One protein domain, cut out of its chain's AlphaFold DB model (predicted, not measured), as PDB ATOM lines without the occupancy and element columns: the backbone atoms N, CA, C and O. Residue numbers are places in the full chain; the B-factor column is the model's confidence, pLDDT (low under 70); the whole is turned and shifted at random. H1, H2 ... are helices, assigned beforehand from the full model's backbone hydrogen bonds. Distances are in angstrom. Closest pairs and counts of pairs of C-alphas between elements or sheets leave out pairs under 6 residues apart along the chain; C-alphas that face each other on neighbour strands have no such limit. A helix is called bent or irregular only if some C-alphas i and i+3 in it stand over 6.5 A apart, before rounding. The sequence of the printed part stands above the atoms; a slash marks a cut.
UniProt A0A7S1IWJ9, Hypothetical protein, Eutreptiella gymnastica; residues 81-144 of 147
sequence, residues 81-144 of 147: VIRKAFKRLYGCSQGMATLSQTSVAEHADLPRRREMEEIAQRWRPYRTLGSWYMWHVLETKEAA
ATOM      1  N   VAL A  81     127.644 302.766 326.066       91.62
ATOM      2  CA  VAL A  81     129.080 303.026 325.909       91.62
ATOM      3  C   VAL A  81     129.379 303.246 324.430       91.62
ATOM      4  O   VAL A  81     129.946 304.275 324.067       91.62
ATOM      5  N   ILE A  82     128.877 302.377 323.551       93.69
ATOM      6  CA  ILE A  82     129.021 302.555 322.100       93.69
ATOM      7  C   ILE A  82     128.379 303.867 321.642       93.69
ATOM      8  O   ILE A  82     129.014 304.638 320.927       93.69
ATOM      9  N   ARG A  83     127.156 304.190 322.082       92.06
ATOM     10  CA  ARG A  83     126.506 305.467 321.723       92.06
ATOM     11  C   ARG A  83     127.340 306.682 322.139       92.06
ATOM     12  O   ARG A  83     127.473 307.628 321.363       92.06
ATOM     13  N   LYS A  84     127.927 306.657 323.339       89.94
ATOM     14  CA  LYS A  84     128.838 307.708 323.822       89.94
ATOM     15  C   LYS A  84     130.121 307.779 322.981       89.94
ATOM     16  O   LYS A  84     130.575 308.880 322.673       89.94
ATOM     17  N   ALA A  85     130.677 306.641 322.570       90.62
ATOM     18  CA  ALA A  85     131.856 306.584 321.707       90.62
ATOM     19  C   ALA A  85     131.575 307.156 320.310       90.62
ATOM     20  O   ALA A  85     132.352 307.976 319.819       90.62
ATOM     21  N   PHE A  86     130.421 306.831 319.714       90.62
ATOM     22  CA  PHE A  86     129.974 307.450 318.465       90.62
ATOM     23  C   PHE A  86     129.832 308.970 318.609       90.62
ATOM     24  O   PHE A  86     130.365 309.704 317.778       90.62
ATOM     25  N   LYS A  87     129.177 309.458 319.677       86.94
ATOM     26  CA  LYS A  87     129.084 310.905 319.956       86.94
ATOM     27  C   LYS A  87     130.477 311.537 320.019       86.94
ATOM     28  O   LYS A  87     130.707 312.573 319.407       86.94
ATOM     29  N   ARG A  88     131.420 310.908 320.724       85.62
ATOM     30  CA  ARG A  88     132.791 311.416 320.871       85.62
ATOM     31  C   ARG A  88     133.543 311.480 319.540       85.62
ATOM     32  O   ARG A  88     134.210 312.475 319.283       85.62
ATOM     33  N   LEU A  89     133.465 310.440 318.712       87.12
ATOM     34  CA  LEU A  89     134.254 310.361 317.478       87.12
ATOM     35  C   LEU A  89     133.633 311.099 316.296       87.12
ATOM     36  O   LEU A  89     134.375 311.669 315.501       87.12
ATOM     37  N   TYR A  90     132.304 311.097 316.184       83.62
ATOM     38  CA  TYR A  90     131.578 311.634 315.026       83.62
ATOM     39  C   TYR A  90     130.782 312.909 315.340       83.62
ATOM     40  O   TYR A  90     130.492 313.697 314.440       83.62
ATOM     41  N   GLY A  91     130.456 313.148 316.615       70.75
ATOM     42  CA  GLY A  91     129.772 314.359 317.078       70.75
ATOM     43  C   GLY A  91     130.706 315.552 317.318       70.75
ATOM     44  O   GLY A  91     130.275 316.689 317.171       70.75
ATOM     45  N   CYS A  92     131.993 315.328 317.620       52.16
ATOM     46  CA  CYS A  92     132.979 316.408 317.791       52.16
ATOM     47  C   CYS A  92     133.631 316.885 316.474       52.16
ATOM     48  O   CYS A  92     134.362 317.870 316.487       52.16
ATOM     49  N   SER A  93     133.397 316.204 315.347       43.69
ATOM     50  CA  SER A  93     134.231 316.294 314.135       43.69
ATOM     51  C   SER A  93     133.464 316.625 312.841       43.69
ATOM     52  O   SER A  93     133.940 316.313 311.760       43.69
ATOM     53  N   GLN A  94     132.348 317.362 312.931       42.94
ATOM     54  CA  GLN A  94     131.662 318.060 311.813       42.94
ATOM     55  C   GLN A  94     130.466 317.392 311.096       42.94
ATOM     56  O   GLN A  94     129.948 317.979 310.152       42.94
ATOM     57  N   GLY A  95     129.952 316.231 311.518       44.78
ATOM     58  CA  GLY A  95     128.907 315.532 310.736       44.78
ATOM     59  C   GLY A  95     127.472 315.560 311.274       44.78
ATOM     60  O   GLY A  95     126.530 315.413 310.504       44.78
ATOM     61  N   MET A  96     127.284 315.708 312.589       49.75
ATOM     62  CA  MET A  96     125.991 315.424 313.243       49.75
ATOM     63  C   MET A  96     125.248 316.653 313.785       49.75
ATOM     64  O   MET A  96     124.109 316.531 314.233       49.75
ATOM     65  N   ALA A  97     125.850 317.846 313.720       48.53
ATOM     66  CA  ALA A  97     125.245 319.077 314.242       48.53
ATOM     67  C   ALA A  97     123.915 319.453 313.549       48.53
ATOM     68  O   ALA A  97     123.140 320.241 314.083       48.53
ATOM     69  N   THR A  98     123.618 318.878 312.381       43.00
ATOM     70  CA  THR A  98     122.424 319.209 311.590       43.00
ATOM     71  C   THR A  98     121.188 318.365 311.943       43.00
ATOM     72  O   THR A  98     120.089 318.723 311.534       43.00
ATOM     73  N   LEU A  99     121.318 317.271 312.711       46.12
ATOM     74  CA  LEU A  99     120.201 316.343 312.987       46.12
ATOM     75  C   LEU A  99     119.647 316.411 314.422       46.12
ATOM     76  O   LEU A  99     118.556 315.898 314.682       46.12
ATOM     77  N   SER A 100     120.340 317.094 315.338       46.72
ATOM     78  CA  SER A 100     119.891 317.308 316.718       46.72
ATOM     79  C   SER A 100     119.644 318.794 316.990       46.72
ATOM     80  O   SER A 100     120.466 319.479 317.587       46.72
ATOM     81  N   GLN A 101     118.503 319.319 316.535       42.62
ATOM     82  CA  GLN A 101     118.008 320.637 316.971       42.62
ATOM     83  C   GLN A 101     116.861 320.529 317.989       42.62
ATOM     84  O   GLN A 101     116.117 321.481 318.200       42.62
ATOM     85  N   THR A 102     116.657 319.377 318.637       38.50
ATOM     86  CA  THR A 102     115.528 319.235 319.572       38.50
ATOM     87  C   THR A 102     115.841 318.293 320.731       38.50
ATOM     88  O   THR A 102     115.535 317.104 320.687       38.50
ATOM     89  N   SER A 103     116.458 318.821 321.791       40.25
ATOM     90  CA  SER A 103     115.948 318.779 323.178       40.25
ATOM     91  C   SER A 103     117.066 318.885 324.220       40.25
ATOM     92  O   SER A 103     118.185 318.426 324.031       40.25
ATOM     93  N   VAL A 104     116.725 319.523 325.337       36.62
ATOM     94  CA  VAL A 104     117.586 319.815 326.484       36.62
ATOM     95  C   VAL A 104     117.472 318.651 327.471       36.62
ATOM     96  O   VAL A 104     116.636 318.667 328.370       36.62
ATOM     97  N   ALA A 105     118.255 317.594 327.273       45.34
ATOM     98  CA  ALA A 105     118.462 316.548 328.272       45.34
ATOM     99  C   ALA A 105     119.828 315.894 328.041       45.34
ATOM    100  O   ALA A 105     120.236 315.709 326.902       45.34
ATOM    101  N   GLU A 106     120.518 315.471 329.097       43.91
ATOM    102  CA  GLU A 106     121.848 314.825 329.038       43.91
ATOM    103  C   GLU A 106     121.940 313.626 328.063       43.91
ATOM    104  O   GLU A 106     123.018 313.292 327.570       43.91
ATOM    105  N   HIS A 107     120.802 312.992 327.750       47.38
ATOM    106  CA  HIS A 107     120.680 311.881 326.797       47.38
ATOM    107  C   HIS A 107     120.196 312.289 325.395       47.38
ATOM    108  O   HIS A 107     120.237 311.462 324.482       47.38
ATOM    109  N   ALA A 108     119.745 313.533 325.209       53.78
ATOM    110  CA  ALA A 108     119.236 314.054 323.939       53.78
ATOM    111  C   ALA A 108     120.314 314.148 322.850       53.78
ATOM    112  O   ALA A 108     120.000 314.095 321.666       53.78
ATOM    113  N   ASP A 109     121.584 314.206 323.252       69.69
ATOM    114  CA  ASP A 109     122.722 314.330 322.343       69.69
ATOM    115  C   ASP A 109     123.339 312.993 321.893       69.69
ATOM    116  O   ASP A 109     124.362 312.980 321.201       69.69
ATOM    117  N   LEU A 110     122.821 311.849 322.348       81.88
ATOM    118  CA  LEU A 110     123.363 310.565 321.906       81.88
ATOM    119  C   LEU A 110     122.809 310.203 320.526       81.88
ATOM    120  O   LEU A 110     121.591 310.278 320.339       81.88
ATOM    121  N   PRO A 111     123.653 309.696 319.606       85.69
ATOM    122  CA  PRO A 111     123.214 309.290 318.279       85.69
ATOM    123  C   PRO A 111     122.035 308.320 318.376       85.69
ATOM    124  O   PRO A 111     122.003 307.413 319.222       85.69
ATOM    125  N   ARG A 112     121.041 308.539 317.521       86.88
ATOM    126  CA  ARG A 112     119.907 307.648 317.301       86.88
ATOM    127  C   ARG A 112     120.364 306.452 316.471       86.88
ATOM    128  O   ARG A 112     121.345 306.530 315.737       86.88
ATOM    129  N   ARG A 113     119.597 305.357 316.530       89.88
ATOM    130  CA  ARG A 113     119.847 304.127 315.752       89.88
ATOM    131  C   ARG A 113     120.205 304.432 314.295       89.88
ATOM    132  O   ARG A 113     121.242 303.985 313.829       89.88
ATOM    133  N   ARG A 114     119.362 305.214 313.616       88.69
ATOM    134  CA  ARG A 114     119.525 305.537 312.196       88.69
ATOM    135  C   ARG A 114     120.868 306.212 311.903       88.69
ATOM    136  O   ARG A 114     121.544 305.826 310.962       88.69
ATOM    137  N   GLU A 115     121.275 307.169 312.729       88.19
ATOM    138  CA  GLU A 115     122.545 307.886 312.558       88.19
ATOM    139  C   GLU A 115     123.737 306.938 312.748       88.19
ATOM    140  O   GLU A 115     124.689 306.957 311.969       88.19
ATOM    141  N   MET A 116     123.668 306.055 313.752       92.94
ATOM    142  CA  MET A 116     124.693 305.028 313.962       92.94
ATOM    143  C   MET A 116     124.767 304.061 312.780       92.94
ATOM    144  O   MET A 116     125.861 303.706 312.355       92.94
ATOM    145  N   GLU A 117     123.619 303.635 312.248       92.25
ATOM    146  CA  GLU A 117     123.535 302.739 311.094       92.25
ATOM    147  C   GLU A 117     124.122 303.375 309.833       92.25
ATOM    148  O   GLU A 117     124.884 302.708 309.138       92.25
ATOM    149  N   GLU A 118     123.816 304.647 309.563       92.06
ATOM    150  CA  GLU A 118     124.352 305.408 308.428       92.06
ATOM    151  C   GLU A 118     125.886 305.511 308.498       92.06
ATOM    152  O   GLU A 118     126.573 305.192 307.526       92.06
ATOM    153  N   ILE A 119     126.440 305.865 309.662       91.19
ATOM    154  CA  ILE A 119     127.896 305.937 309.877       91.19
ATOM    155  C   ILE A 119     128.542 304.548 309.746       91.19
ATOM    156  O   ILE A 119     129.562 304.384 309.070       91.19
ATOM    157  N   ALA A 120     127.939 303.534 310.370       94.81
ATOM    158  CA  ALA A 120     128.473 302.178 310.424       94.81
ATOM    159  C   ALA A 120     128.304 301.387 309.116       94.81
ATOM    160  O   ALA A 120     128.806 300.265 309.033       94.81
ATOM    161  N   GLN A 121     127.661 301.942 308.075       94.69
ATOM    162  CA  GLN A 121     127.625 301.299 306.753       94.69
ATOM    163  C   GLN A 121     129.033 300.996 306.238       94.69
ATOM    164  O   GLN A 121     129.275 299.925 305.690       94.69
ATOM    165  N   ARG A 122     129.984 301.905 306.486       94.75
ATOM    166  CA  ARG A 122     131.389 301.750 306.076       94.75
ATOM    167  C   ARG A 122     132.128 300.639 306.824       94.75
ATOM    168  O   ARG A 122     133.217 300.267 306.413       94.75
ATOM    169  N   TRP A 123     131.576 300.142 307.930       96.31
ATOM    170  CA  TRP A 123     132.188 299.072 308.720       96.31
ATOM    171  C   TRP A 123     131.723 297.688 308.283       96.31
ATOM    172  O   TRP A 123     132.270 296.695 308.756       96.31
ATOM    173  N   ARG A 124     130.703 297.593 307.420       96.69
ATOM    174  CA  ARG A 124     130.262 296.303 306.891       96.69
ATOM    175  C   ARG A 124     131.397 295.628 306.105       96.69
ATOM    176  O   ARG A 124     132.141 296.320 305.411       96.69
ATOM    177  N   PRO A 125     131.512 294.289 306.174       96.88
ATOM    178  CA  PRO A 125     130.647 293.350 306.904       96.88
ATOM    179  C   PRO A 125     131.111 293.066 308.353       96.88
ATOM    180  O   PRO A 125     130.759 292.036 308.919       96.88
ATOM    181  N   TYR A 126     131.923 293.941 308.954       97.94
ATOM    182  CA  TYR A 126     132.589 293.731 310.246       97.94
ATOM    183  C   TYR A 126     132.165 294.751 311.317       97.94
ATOM    184  O   TYR A 126     132.986 295.214 312.116       97.94
ATOM    185  N   ARG A 127     130.875 295.119 311.375       98.00
ATOM    186  CA  ARG A 127     130.365 296.072 312.383       98.00
ATOM    187  C   ARG A 127     130.624 295.642 313.833       98.00
ATOM    188  O   ARG A 127     130.783 296.513 314.690       98.00
ATOM    189  N   THR A 128     130.760 294.342 314.100       98.31
ATOM    190  CA  THR A 128     131.143 293.817 315.420       98.31
ATOM    191  C   THR A 128     132.543 294.277 315.823       98.31
ATOM    192  O   THR A 128     132.745 294.694 316.961       98.31
ATOM    193  N   LEU A 129     133.495 294.283 314.883       97.75
ATOM    194  CA  LEU A 129     134.855 294.769 315.125       97.75
ATOM    195  C   LEU A 129     134.872 296.285 315.358       97.75
ATOM    196  O   LEU A 129     135.510 296.758 316.294       97.75
ATOM    197  N   GLY A 130     134.124 297.049 314.555       96.44
ATOM    198  CA  GLY A 130     133.972 298.492 314.773       96.44
ATOM    199  C   GLY A 130     133.388 298.808 316.154       96.44
ATOM    200  O   GLY A 130     133.905 299.658 316.872       96.44
ATOM    201  N   SER A 131     132.365 298.055 316.566       96.56
ATOM    202  CA  SER A 131     131.752 298.150 317.897       96.56
ATOM    203  C   SER A 131     132.734 297.814 319.023       96.56
ATOM    204  O   SER A 131     132.727 298.481 320.055       96.56
ATOM    205  N   TRP A 132     133.619 296.837 318.811       95.88
ATOM    206  CA  TRP A 132     134.672 296.500 319.764       95.88
ATOM    207  C   TRP A 132     135.652 297.659 319.978       95.88
ATOM    208  O   TRP A 132     135.907 298.052 321.115       95.88
ATOM    209  N   TYR A 133     136.109 298.304 318.898       94.88
ATOM    210  CA  TYR A 133     136.933 299.513 319.010       94.88
ATOM    211  C   TYR A 133     136.201 300.668 319.708       94.88
ATOM    212  O   TYR A 133     136.831 301.433 320.439       94.88
ATOM    213  N   MET A 134     134.880 300.794 319.533       93.19
ATOM    214  CA  MET A 134     134.092 301.825 320.218       93.19
ATOM    215  C   MET A 134     134.133 301.693 321.743       93.19
ATOM    216  O   MET A 134     134.154 302.716 322.426       93.19
ATOM    217  N   TRP A 135     134.199 300.478 322.295       93.44
ATOM    218  CA  TRP A 135     134.388 300.305 323.739       93.44
ATOM    219  C   TRP A 135     135.742 300.877 324.204       93.44
ATOM    220  O   TRP A 135     135.783 301.663 325.153       93.44
ATOM    221  N   HIS A 136     136.825 300.632 323.462       91.38
ATOM    222  CA  HIS A 136     138.167 301.129 323.805       91.38
ATOM    223  C   HIS A 136     138.349 302.646 323.669       91.38
ATOM    224  O   HIS A 136     139.171 303.257 324.361       91.38
ATOM    225  N   VAL A 137     137.557 303.292 322.812       86.69
ATOM    226  CA  VAL A 137     137.553 304.757 322.659       86.69
ATOM    227  C   VAL A 137     137.198 305.465 323.969       86.69
ATOM    228  O   VAL A 137     137.632 306.597 324.194       86.69
ATOM    229  N   LEU A 138     136.401 304.839 324.837       76.25
ATOM    230  CA  LEU A 138     136.025 305.421 326.125       76.25
ATOM    231  C   LEU A 138     136.943 304.987 327.268       76.25
ATOM    232  O   LEU A 138     137.267 305.833 328.099       76.25
ATOM    233  N   GLU A 139     137.446 303.751 327.254       73.94
ATOM    234  CA  GLU A 139     138.421 303.260 328.245       73.94
ATOM    235  C   GLU A 139     139.710 304.101 328.269       73.94
ATOM    236  O   GLU A 139     140.265 304.392 329.327       73.94
ATOM    237  N   THR A 140     140.148 304.594 327.108       58.81
ATOM    238  CA  THR A 140     141.388 305.382 326.957       58.81
ATOM    239  C   THR A 140     141.392 306.747 327.662       58.81
ATOM    240  O   THR A 140     142.423 307.414 327.659       58.81
ATOM    241  N   LYS A 141     140.288 307.193 328.286       51.09
ATOM    242  CA  LYS A 141     140.270 308.427 329.101       51.09
ATOM    243  C   LYS A 141     140.311 308.199 330.614       51.09
ATOM    244  O   LYS A 141     140.775 309.095 331.312       51.09
ATOM    245  N   GLU A 142     139.879 307.048 331.126       50.91
ATOM    246  CA  GLU A 142     139.921 306.785 332.577       50.91
ATOM    247  C   GLU A 142     141.334 306.425 333.062       50.91
ATOM    248  O   GLU A 142     141.692 306.732 334.194       50.91
ATOM    249  N   ALA A 143     142.189 305.895 332.181       46.44
ATOM    250  CA  ALA A 143     143.584 305.577 332.501       46.44
ATOM    251  C   ALA A 143     144.553 306.780 332.431       46.44
ATOM    252  O   ALA A 143     145.717 306.649 332.798       46.44
ATOM    253  N   ALA A 144     144.110 307.954 331.964       44.00
ATOM    254  CA  ALA A 144     144.987 309.108 331.722       44.00
ATOM    255  C   ALA A 144     145.182 310.040 332.943       44.00
ATOM    256  O   ALA A 144     145.846 311.064 332.814       44.00
TER     257      ALA A 144
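What this domain is: This is residues 81 to 144 of the 147 residues of the protein "Hypothetical protein" of Eutreptiella gymnastica (UniProt A0A7S1IWJ9). Two helices, H2 and the longer H3, meet at a corner as an L, and H1 sits in the angle of the L, crossing H3 at about a right angle. A long loop, residues 92 to 112, runs out from H1 on the side away from H3 and comes back to H2. The printed part has 64 residues with three named helices, H1, H2 and H3 in that order, and no named strand; the class is all helix. It is only just compact, close to loose, with a radius of gyration of the C-alphas of 12.3 A and spans of 32 by 31 by 18 A.

Where its parts are: H1 is residues 81 to 91 and begins with C-alpha 81 at (129.080, 303.026, 325.909). H2 is residues 113 to 123, 15.1 A from first to last C-alpha, beginning at (119.847, 304.127, 315.752). It is irregular, but only just: C-alphas 119 and 122 are 6.6 A apart. H3 is residues 127 to 144, 27.5 A long, and ends with C-alpha 144 at (144.987, 309.108, 331.722).

How they stand to each other: H1 touches H3 about perpendicular, at 86 degrees, and H3 does so with residues 131 to 138 alone. Their closest C-alphas are those of Ile 82 and Met 134, 5.5 A apart. H1 and H2 are close but not clearly touching, the C-alphas of Phe 86 and Met 116 being closest at 7.4 A; their lines stand about perpendicular, at 77 degrees. H2 and H3 only just touch, with 3 pairs of C-alphas within 8 A, and only at the corner by their link, H3 with residues 127 to 130 alone. The closest C-alphas there are those of Trp 123 and Gly 130, 6.3 A apart, and the lines are about perpendicular at 79 degrees. Each O i to N i+4 pair in H1 is within hydrogen-bond range; in H2 5 of 7 are, in H3 8 of 14.

The domain as a whole: The C-alphas of Val 104 and Pro 125, the two farthest apart, are 35.4 A apart. The printed part has no cut; the link from H1 to H2 is long, with 21 residues, and that from H2 to H3 tight, with 3. The mean pLDDT of the printed part is 75.1, and residues 92 to 109 and 140 to 144 are under 70.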